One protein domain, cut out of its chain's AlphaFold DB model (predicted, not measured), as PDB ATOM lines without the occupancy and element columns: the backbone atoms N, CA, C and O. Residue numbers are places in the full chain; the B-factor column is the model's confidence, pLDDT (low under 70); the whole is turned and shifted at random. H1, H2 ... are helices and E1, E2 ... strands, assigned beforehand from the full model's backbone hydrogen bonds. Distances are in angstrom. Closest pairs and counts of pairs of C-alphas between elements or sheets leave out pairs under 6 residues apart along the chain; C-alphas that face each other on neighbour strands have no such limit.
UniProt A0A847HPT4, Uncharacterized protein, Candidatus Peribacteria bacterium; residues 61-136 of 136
ATOM      1  N   LEU A  61     -24.738  49.321  20.844       93.88
ATOM      2  CA  LEU A  61     -24.651  49.145  19.397       93.88
ATOM      3  C   LEU A  61     -25.596  48.005  19.001       93.88
ATOM      4  O   LEU A  61     -25.503  46.900  19.538       93.88
ATOM      5  N   HIS A  62     -26.552  48.294  18.119       90.38
ATOM      6  CA  HIS A  62     -27.718  47.431  17.912       90.38
ATOM      7  C   HIS A  62     -27.466  46.217  17.020       90.38
ATOM      8  O   HIS A  62     -28.254  45.281  17.055       90.38
ATOM      9  N   ASP A  63     -26.367  46.189  16.278       93.88
ATOM     10  CA  ASP A  63     -26.050  45.101  15.362       93.88
ATOM     11  C   ASP A  63     -24.563  44.722  15.422       93.88
ATOM     12  O   ASP A  63     -23.697  45.497  15.842       93.88
ATOM     13  N   LEU A  64     -24.274  43.485  15.014       94.38
ATOM     14  CA  LEU A  64     -22.925  42.925  15.058       94.38
ATOM     15  C   LEU A  64     -21.956  43.686  14.145       94.38
ATOM     16  O   LEU A  64     -20.789  43.844  14.504       94.38
ATOM     17  N   GLU A  65     -22.413  44.148  12.984       95.56
ATOM     18  CA  GLU A  65     -21.562  44.826  12.008       95.56
ATOM     19  C   GLU A  65     -21.069  46.169  12.560       95.56
ATOM     20  O   GLU A  65     -19.868  46.447  12.542       95.56
ATOM     21  N   THR A  66     -21.959  46.959  13.155       95.81
ATOM     22  CA  THR A  66     -21.624  48.207  13.842       95.81
ATOM     23  C   THR A  66     -20.660  47.957  15.001       95.81
ATOM     24  O   THR A  66     -19.659  48.668  15.125       95.81
ATOM     25  N   LYS A  67     -20.867  46.901  15.805       95.94
ATOM     26  CA  LYS A  67     -19.911  46.520  16.864       95.94
ATOM     27  C   LYS A  67     -18.538  46.154  16.307       95.94
ATOM     28  O   LYS A  67     -17.521  46.524  16.894       95.94
ATOM     29  N   GLN A  68     -18.484  45.431  15.192       96.31
ATOM     30  CA  GLN A  68     -17.227  45.040  14.553       96.31
ATOM     31  C   GLN A  68     -16.478  46.245  13.986       96.31
ATOM     32  O   GLN A  68     -15.278  46.366  14.224       96.31
ATOM     33  N   ARG A  69     -17.182  47.157  13.305       97.06
ATOM     34  CA  ARG A  69     -16.617  48.420  12.809       97.06
ATOM     35  C   ARG A  69     -16.078  49.272  13.954       97.06
ATOM     36  O   ARG A  69     -14.954  49.757  13.863       97.06
ATOM     37  N   PHE A  70     -16.830  49.379  15.050       96.69
ATOM     38  CA  PHE A  70     -16.376  50.055  16.262       96.69
ATOM     39  C   PHE A  70     -15.090  49.424  16.811       96.69
ATOM     40  O   PHE A  70     -14.095  50.117  16.983       96.69
ATOM     41  N   CYS A  71     -15.057  48.100  17.006       97.06
ATOM     42  CA  CYS A  71     -13.854  47.419  17.496       97.06
ATOM     43  C   CYS A  71     -12.649  47.627  16.571       97.06
ATOM     44  O   CYS A  71     -11.544  47.856  17.054       97.06
ATOM     45  N   ALA A  72     -12.850  47.566  15.252       97.44
ATOM     46  CA  ALA A  72     -11.789  47.784  14.271       97.44
ATOM     47  C   ALA A  72     -11.236  49.215  14.334       97.44
ATOM     48  O   ALA A  72     -10.022  49.406  14.322       97.44
ATOM     49  N   PHE A  73     -12.115  50.211  14.456       97.38
ATOM     50  CA  PHE A  73     -11.722  51.605  14.631       97.38
ATOM     51  C   PHE A  73     -10.916  51.814  15.920       97.38
ATOM     52  O   PHE A  73      -9.823  52.376  15.878       97.38
ATOM     53  N   MET A  74     -11.398  51.279  17.044       97.19
ATOM     54  CA  MET A  74     -10.712  51.367  18.337       97.19
ATOM     55  C   MET A  74      -9.342  50.688  18.315       97.19
ATOM     56  O   MET A  74      -8.368  51.235  18.829       97.19
ATOM     57  N   MET A  75      -9.240  49.523  17.674       96.38
ATOM     58  CA  MET A  75      -7.958  48.845  17.490       96.38
ATOM     59  C   MET A  75      -7.002  49.646  16.604       96.38
ATOM     60  O   MET A  75      -5.824  49.725  16.928       96.38
ATOM     61  N   CYS A  76      -7.492  50.295  15.544       96.56
ATOM     62  CA  CYS A  76      -6.664  51.155  14.696       96.56
ATOM     63  C   CYS A  76      -6.070  52.335  15.481       96.56
ATOM     64  O   CYS A  76      -4.905  52.680  15.285       96.56
ATOM     65  N   ILE A  77      -6.846  52.935  16.392       95.31
ATOM     66  CA  ILE A  77      -6.348  53.983  17.293       95.31
ATOM     67  C   ILE A  77      -5.268  53.418  18.220       95.31
ATOM     68  O   ILE A  77      -4.169  53.965  18.271       95.31
ATOM     69  N   ALA A  78      -5.555  52.310  18.910       95.25
ATOM     70  CA  ALA A  78      -4.635  51.703  19.871       95.25
ATOM     71  C   ALA A  78      -3.301  51.277  19.227       95.25
ATOM     72  O   ALA A  78      -2.233  51.520  19.785       95.25
ATOM     73  N   GLU A  79      -3.345  50.699  18.024       94.06
ATOM     74  CA  GLU A  79      -2.156  50.262  17.285       94.06
ATOM     75  C   GLU A  79      -1.262  51.437  16.860       94.06
ATOM     76  O   GLU A  79      -0.039  51.307  16.870       94.06
ATOM     77  N   ARG A  80      -1.835  52.609  16.546       93.88
ATOM     78  CA  ARG A  80      -1.060  53.802  16.154       93.88
ATOM     79  C   ARG A  80      -0.216  54.393  17.280       93.88
ATOM     80  O   ARG A  80       0.780  55.051  16.997       93.88
ATOM     81  N   ILE A  81      -0.605  54.160  18.528       94.19
ATOM     82  CA  ILE A  81       0.122  54.621  19.720       94.19
ATOM     83  C   ILE A  81       0.845  53.479  20.444       94.19
ATOM     84  O   ILE A  81       1.356  53.687  21.539       94.19
ATOM     85  N   ASP A  82       0.897  52.288  19.833       93.19
ATOM     86  CA  ASP A  82       1.474  51.070  20.410       93.19
ATOM     87  C   ASP A  82       0.926  50.767  21.817       93.19
ATOM     88  O   ASP A  82       1.635  50.782  22.827       93.19
ATOM     89  N   ARG A  83      -0.396  50.585  21.897       94.88
ATOM     90  CA  ARG A  83      -1.129  50.251  23.126       94.88
ATOM     91  C   ARG A  83      -2.158  49.148  22.863       94.88
ATOM     92  O   ARG A  83      -2.502  48.828  21.724       94.88
ATOM     93  N   LEU A  84      -2.676  48.560  23.939       95.56
ATOM     94  CA  LEU A  84      -3.802  47.618  23.929       95.56
ATOM     95  C   LEU A  84      -4.894  48.085  24.889       95.56
ATOM     96  O   LEU A  84      -4.665  48.988  25.683       95.56
ATOM     97  N   PHE A  85      -6.064  47.446  24.862       95.88
ATOM     98  CA  PHE A  85      -7.118  47.726  25.834       95.88
ATOM     99  C   PHE A  85      -7.016  46.808  27.049       95.88
ATOM    100  O   PHE A  85      -6.811  45.603  26.913       95.88
ATOM    101  N   GLU A  86      -7.195  47.356  28.243       95.19
ATOM    102  CA  GLU A  86      -7.262  46.598  29.482       95.19
ATOM    103  C   GLU A  86      -8.483  45.676  29.469       95.19
ATOM    104  O   GLU A  86      -9.622  46.101  29.286       95.19
ATOM    105  N   CYS A  87      -8.256  44.381  29.666       93.69
ATOM    106  CA  CYS A  87      -9.348  43.441  29.815       93.69
ATOM    107  C   CYS A  87      -9.955  43.565  31.221       93.69
ATOM    108  O   CYS A  87      -9.269  43.227  32.192       93.69
ATOM    109  N   PRO A  88     -11.256  43.874  31.356       91.50
ATOM    110  CA  PRO A  88     -11.889  44.113  32.657       91.50
ATOM    111  C   PRO A  88     -11.896  42.879  33.572       91.50
ATOM    112  O   PRO A  88     -12.072  42.984  34.778       91.50
ATOM    113  N   ARG A  89     -11.697  41.680  33.010       91.06
ATOM    114  CA  ARG A  89     -11.703  40.424  33.770       91.06
ATOM    115  C   ARG A  89     -10.350  40.075  34.391       91.06
ATOM    116  O   ARG A  89     -10.312  39.346  35.374       91.06
ATOM    117  N   CYS A  90      -9.239  40.481  33.776       90.94
ATOM    118  CA  CYS A  90      -7.903  40.045  34.204       90.94
ATOM    119  C   CYS A  90      -6.851  41.158  34.269       90.94
ATOM    120  O   CYS A  90      -5.701  40.848  34.572       90.94
ATOM    121  N   GLY A  91      -7.211  42.405  33.952       90.50
ATOM    122  CA  GLY A  91      -6.318  43.571  33.984       90.50
ATOM    123  C   GLY A  91      -5.208  43.560  32.928       90.50
ATOM    124  O   GLY A  91      -4.310  44.389  32.955       90.50
ATOM    125  N   ARG A  92      -5.211  42.594  31.998       91.19
ATOM    126  CA  ARG A  92      -4.163  42.461  30.972       91.19
ATOM    127  C   ARG A  92      -4.552  43.175  29.688       91.19
ATOM    128  O   ARG A  92      -5.720  43.133  29.305       91.19
ATOM    129  N   GLY A  93      -3.554  43.723  28.994       92.94
ATOM    130  CA  GLY A  93      -3.712  44.255  27.644       92.94
ATOM    131  C   GLY A  93      -4.228  43.192  26.672       92.94
ATOM    132  O   GLY A  93      -3.702  42.080  26.592       92.94
ATOM    133  N   ALA A  94      -5.278  43.538  25.939       95.25
ATOM    134  CA  ALA A  94      -5.976  42.675  25.011       95.25
ATOM    135  C   ALA A  94      -6.503  43.460  23.812       95.25
ATOM    136  O   ALA A  94      -6.705  44.673  23.852       95.25
ATOM    137  N   ARG A  95      -6.767  42.729  22.729       95.12
ATOM    138  CA  ARG A  95      -7.429  43.283  21.550       95.12
ATOM    139  C   ARG A  95      -8.935  43.204  21.730       95.12
ATOM    140  O   ARG A  95      -9.458  42.115  21.985       95.12
ATOM    141  N   ILE A  96      -9.627  44.324  21.569       96.12
ATOM    142  CA  ILE A  96     -11.088  44.327  21.542       96.12
ATOM    143  C   ILE A  96     -11.578  43.763  20.204       96.12
ATOM    144  O   ILE A  96     -11.026  44.040  19.139       96.12
ATOM    145  N   ARG A  97     -12.623  42.943  20.249       95.62
ATOM    146  CA  ARG A  97     -13.336  42.440  19.075       95.62
ATOM    147  C   ARG A  97     -14.815  42.278  19.392       95.62
ATOM    148  O   ARG A  97     -15.192  42.146  20.551       95.62
ATOM    149  N   ALA A  98     -15.632  42.179  18.355       95.12
ATOM    150  CA  ALA A  98     -17.023  41.773  18.476       95.12
ATOM    151  C   ALA A  98     -17.243  40.473  17.706       95.12
ATOM    152  O   ALA A  98     -16.744  40.301  16.590       95.12
ATOM    153  N   SER A  99     -17.979  39.538  18.299       92.50
ATOM    154  CA  SER A  99     -18.333  38.298  17.611       92.50
ATOM    155  C   SER A  99     -19.712  37.806  18.012       92.50
ATOM    156  O   SER A  99     -20.227  38.129  19.087       92.50
ATOM    157  N   ARG A 100     -20.308  37.011  17.124       90.50
ATOM    158  CA  ARG A 100     -21.579  36.352  17.389       90.50
ATOM    159  C   ARG A 100     -21.397  35.302  18.479       90.50
ATOM    160  O   ARG A 100     -20.399  34.587  18.520       90.50
ATOM    161  N   THR A 101     -22.397  35.187  19.337       83.69
ATOM    162  CA  THR A 101     -22.496  34.100  20.311       83.69
ATOM    163  C   THR A 101     -23.852  33.440  20.166       83.69
ATOM    164  O   THR A 101     -24.791  34.054  19.673       83.69
ATOM    165  N   LEU A 102     -23.968  32.191  20.610       78.88
ATOM    166  CA  LEU A 102     -25.221  31.433  20.512       78.88
ATOM    167  C   LEU A 102     -26.387  32.069  21.291       78.88
ATOM    168  O   LEU A 102     -27.530  31.698  21.063       78.88
ATOM    169  N   LYS A 103     -26.103  32.990  22.222       76.06
ATOM    170  CA  LYS A 103     -27.094  33.601  23.119       76.06
ATOM    171  C   LYS A 103     -27.509  35.019  22.719       76.06
ATOM    172  O   LYS A 103     -28.499  35.509  23.244       76.06
ATOM    173  N   GLU A 104     -26.770  35.677  21.826       75.38
ATOM    174  CA  GLU A 104     -27.037  37.061  21.425       75.38
ATOM    175  C   GLU A 104     -26.901  37.219  19.911       75.38
ATOM    176  O   GLU A 104     -25.798  37.135  19.359       75.38
ATOM    177  N   GLU A 105     -28.021  37.509  19.247       77.50
ATOM    178  CA  GLU A 105     -28.079  37.721  17.794       77.50
ATOM    179  C   GLU A 105     -27.198  38.898  17.348       77.50
ATOM    180  O   GLU A 105     -26.488  38.804  16.341       77.50
ATOM    181  N   ASN A 106     -27.153  39.951  18.170       85.38
ATOM    182  CA  ASN A 106     -26.400  41.185  17.919       85.38
ATOM    183  C   ASN A 106     -24.906  41.068  18.275       85.38
ATOM    184  O   ASN A 106     -24.154  42.031  18.128       85.38
ATOM    185  N   GLY A 107     -24.473  39.893  18.748       90.19
ATOM    186  CA  GLY A 107     -23.110  39.626  19.194       90.19
ATOM    187  C   GLY A 107     -22.690  40.399  20.444       90.19
ATOM    188  O   GLY A 107     -23.392  41.285  20.927       90.19
ATOM    189  N   GLN A 108     -21.503  40.068  20.945       93.38
ATOM    190  CA  GLN A 108     -20.951  40.633  22.179       93.38
ATOM    191  C   GLN A 108     -19.491  41.038  22.001       93.38
ATOM    192  O   GLN A 108     -18.763  40.495  21.157       93.38
ATOM    193  N   PHE A 109     -19.083  42.005  22.818       95.25
ATOM    194  CA  PHE A 109     -17.706  42.453  22.921       95.25
ATOM    195  C   PHE A 109     -16.850  41.415  23.633       95.25
ATOM    196  O   PHE A 109     -17.265  40.755  24.589       95.25
ATOM    197  N   GLN A 110     -15.626  41.278  23.147       95.19
ATOM    198  CA  GLN A 110     -14.653  40.305  23.594       95.19
ATOM    199  C   GLN A 110     -13.263  40.917  23.639       95.19
ATOM    200  O   GLN A 110     -12.870  41.661  22.747       95.19
ATOM    201  N   PHE A 111     -12.492  40.502  24.632       95.56
ATOM    202  CA  PHE A 111     -11.088  40.847  24.783       95.56
ATOM    203  C   PHE A 111     -10.247  39.613  24.476       95.56
ATOM    204  O   PHE A 111     -10.294  38.621  25.209       95.56
ATOM    205  N   ALA A 112      -9.523  39.657  23.360       93.44
ATOM    206  CA  ALA A 112      -8.661  38.586  22.885       93.44
ATOM    207  C   ALA A 112      -7.218  38.794  23.362       93.44
ATOM    208  O   ALA A 112      -6.580  39.800  23.047       93.44
ATOM    209  N   HIS A 113      -6.706  37.803  24.089       90.12
ATOM    210  CA  HIS A 113      -5.358  37.780  24.649       90.12
ATOM    211  C   HIS A 113      -4.437  36.914  23.790       90.12
ATOM    212  O   HIS A 113      -4.834  35.837  23.336       90.12
ATOM    213  N   THR A 114      -3.195  37.352  23.604       75.19
ATOM    214  CA  THR A 114      -2.167  36.615  22.846       75.19
ATOM    215  C   THR A 114      -1.098  35.965  23.729       75.19
ATOM    216  O   THR A 114      -0.299  35.184  23.218       75.19
ATOM    217  N   LYS A 115      -1.076  36.219  25.046       65.44
ATOM    218  CA  LYS A 115      -0.014  35.711  25.931       65.44
ATOM    219  C   LYS A 115      -0.198  34.213  26.241       65.44
ATOM    220  O   LYS A 115      -1.037  33.838  27.058       65.44
ATOM    221  N   GLY A 116       0.610  33.369  25.594       66.00
ATOM    222  CA  GLY A 116       0.678  31.914  25.799       66.00
ATOM    223  C   GLY A 116      -0.366  31.143  24.991       66.00
ATOM    224  O   GLY A 116      -0.074  30.632  23.914       66.00
ATOM    225  N   HIS A 117      -1.601  31.093  25.489       67.50
ATOM    226  CA  HIS A 117      -2.737  30.513  24.771       67.50
ATOM    227  C   HIS A 117      -3.750  31.599  24.425       67.50
ATOM    228  O   HIS A 117      -4.021  32.486  25.238       67.50
ATOM    229  N   ARG A 118      -4.342  31.510  23.225       76.19
ATOM    230  CA  ARG A 118      -5.445  32.387  22.816       76.19
ATOM    231  C   ARG A 118      -6.609  32.189  23.778       76.19
ATOM    232  O   ARG A 118      -7.362  31.227  23.672       76.19
ATOM    233  N   THR A 119      -6.742  33.117  24.711       84.50
ATOM    234  CA  THR A 119      -7.856  33.181  25.652       84.50
ATOM    235  C   THR A 119      -8.704  34.393  25.304       84.50
ATOM    236  O   THR A 119      -8.224  35.397  24.776       84.50
ATOM    237  N   THR A 120     -10.012  34.274  25.499       89.25
ATOM    238  CA  THR A 120     -10.958  35.345  25.195       89.25
ATOM    239  C   THR A 120     -11.880  35.542  26.381       89.25
ATOM    240  O   THR A 120     -12.438  34.576  26.897       89.25
ATOM    241  N   HIS A 121     -12.056  36.791  26.793       91.69
ATOM    242  CA  HIS A 121     -13.014  37.168  27.826       91.69
ATOM    243  C   HIS A 121     -14.173  37.944  27.211       91.69
ATOM    244  O   HIS A 121     -13.943  38.874  26.444       91.69
ATOM    245  N   GLN A 122     -15.403  37.538  27.531       90.50
ATOM    246  CA  GLN A 122     -16.612  38.266  27.146       90.50
ATOM    247  C   GLN A 122     -16.754  39.515  28.019       90.50
ATOM    248  O   GLN A 122     -16.423  39.466  29.204       90.50
ATOM    249  N   ALA A 123     -17.266  40.595  27.439       85.25
ATOM    250  CA  ALA A 123     -17.552  41.844  28.141       85.25
ATOM    251  C   ALA A 123     -19.021  42.286  28.038       85.25
ATOM    252  O   ALA A 123     -19.407  43.246  28.690       85.25
ATOM    253  N   GLY A 124     -19.843  41.550  27.282       88.88
ATOM    254  CA  GLY A 124     -21.285  41.774  27.178       88.88
ATOM    255  C   GLY A 124     -21.714  42.457  25.880       88.88
ATOM    256  O   GLY A 124     -20.944  42.567  24.922       88.88
ATOM    257  N   ALA A 125     -22.985  42.863  25.840       89.81
ATOM    258  CA  ALA A 125     -23.620  43.438  24.657       89.81
ATOM    259  C   ALA A 125     -23.373  44.946  24.490       89.81
ATOM    260  O   ALA A 125     -23.410  45.435  23.357       89.81
ATOM    261  N   GLU A 126     -23.153  45.663  25.587       94.00
ATOM    262  CA  GLU A 126     -22.893  47.106  25.631       94.00
ATOM    263  C   GLU A 126     -21.401  47.392  25.471       94.00
ATOM    264  O   GLU A 126     -20.569  46.527  25.761       94.00
ATOM    265  N   VAL A 127     -21.060  48.590  24.991       95.25
ATOM    266  CA  VAL A 127     -19.664  49.033  24.910       95.25
ATOM    267  C   VAL A 127     -19.063  48.988  26.322       95.25
ATOM    268  O   VAL A 127     -19.573  49.669  27.214       95.25
ATOM    269  N   PRO A 128     -18.020  48.173  26.559       93.88
ATOM    270  CA  PRO A 128     -17.415  48.065  27.880       93.88
ATOM    271  C   PRO A 128     -16.589  49.313  28.197       93.88
ATOM    272  O   PRO A 128     -16.213  50.049  27.287       93.88
ATOM    273  N   LEU A 129     -16.225  49.502  29.466       93.88
ATOM    274  CA  LEU A 129     -15.193  50.471  29.821       93.88
ATOM    275  C   LEU A 129     -13.891  50.112  29.098       93.88
ATOM    276  O   LEU A 129     -13.326  49.032  29.298       93.88
ATOM    277  N   LEU A 130     -13.431  51.018  28.241       94.94
ATOM    278  CA  LEU A 130     -12.190  50.868  27.499       94.94
ATOM    279  C   LEU A 130     -11.118  51.737  28.126       94.94
ATOM    280  O   LEU A 130     -11.321  52.922  28.365       94.94
ATOM    281  N   ARG A 131      -9.960  51.128  28.365       95.81
ATOM    282  CA  ARG A 131      -8.778  51.809  28.876       95.81
ATOM    283  C   ARG A 131      -7.549  51.317  28.140       95.81
ATOM    284  O   ARG A 131      -7.305  50.116  28.098       95.81
ATOM    285  N   LEU A 132      -6.791  52.229  27.555       95.44
ATOM    286  CA  LEU A 132      -5.524  51.938  26.904       95.44
ATOM    287  C   LEU A 132      -4.437  51.674  27.948       95.44
ATOM    288  O   LEU A 132      -4.283  52.431  28.904       95.44
ATOM    289  N   VAL A 133      -3.672  50.608  27.734       93.38
ATOM    290  CA  VAL A 133      -2.542  50.175  28.563       93.38
ATOM    291  C   VAL A 133      -1.337  49.859  27.684       93.38
ATOM    292  O   VAL A 133      -1.476  49.574  26.491       93.38
ATOM    293  N   GLN A 134      -0.142  49.914  28.270       85.62
ATOM    294  CA  GLN A 134       1.094  49.572  27.569       85.62
ATOM    295  C   GLN A 134       1.103  48.110  27.098       85.62
ATOM    296  O   GLN A 134       0.636  47.196  27.784       85.62
ATOM    297  N   THR A 135       1.647  47.905  25.902       78.44
ATOM    298  CA  THR A 135       2.005  46.602  25.342       78.44
ATOM    299  C   THR A 135       3.240  46.077  26.079       78.44
ATOM    300  O   THR A 135       4.362  46.453  25.768       78.44
ATOM    301  N   HIS A 136       3.033  45.243  27.104       57.75
ATOM    302  CA  HIS A 136       4.113  44.512  27.786       57.75
ATOM    303  C   HIS A 136       4.548  43.255  27.032       57.75
ATOM    304  O   HIS A 136       3.649  42.502  26.578       57.75
TER     305      HIS A 136
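What this domain is: This is residues 61 to 136 of the 136 residues of an uncharacterized protein of Candidatus Peribacteria bacterium (UniProt A0A847HPT4). A strongly twisted sheet of five strands has one long helix, H1, packed over one face and running along its two long strands, E2 and E3, which both bend; short E1 and E5 make one end of the sheet, near the last turn of H1. There are 76 residues printed, with one named helix and five named strands in the order H1, E1, E2, E3, E4, E5. The sheet runs E4, E3, E2, E1, E5, antiparallel throughout, and the class is mixed, helices and strands. The whole is compact, with a radius of gyration of the C-alphas of 11.9 A and spans of 34 by 24 by 18 A.

Where its parts are: Find C-alpha 93 at (-3.712, 44.255, 27.644); from there E2 runs 22.6 A to residue 101, bending by 60 degrees at residue 98. E3, residues 104 to 113, covers 21.9 A and bends by 58 degrees at residue 107. E4 is residues 119 to 124, 16.0 A; E1 is residues 83 to 86, 9.6 A; E5 is residues 132 to 134, 7.1 A, ending at C-alpha 134 (1.094, 49.572, 27.569). H1, residues 64 to 80, starts at C-alpha 64 (-22.925, 42.925, 15.058) and runs 24.4 A.

How they stand to each other: E1, E2, E3 and E4 form a meander, strands in a row along the chain with no named helix between, each the neighbour of the one before; E2 and E3 are antiparallel, with 156 degrees between their directions, and E3 and E4 are antiparallel, with 137 degrees. Look between E2 and E3 for N 97 and O 110, 2.8 A; between E3 and E4 for N 111 and O 121, 2.8 A; between E1 and E2 for N 94 and O 85, 2.8 A; between E1 and E5 for N 133 and O 84, 2.8 A. H1 is on the sheet at a height of 8.4 A, along the strands, at 11 degrees to E2 on the local plane. It lies over E3 and E2, and only just over E1, with 3 C-alphas. The closest C-alphas of H1 and E2 are those of Gln 68 and Ala 98, 5.1 A. In H1 every O i to N i+4 pair is within hydrogen-bond range. E4 and E5 are apart.

The domain as a whole: The two C-alphas farthest apart, those of Ile 81 and Lys 103, are 34.6 A apart. The printed part has no cut and no long link. Residues 115 to 117 and 136 have pLDDT under 70.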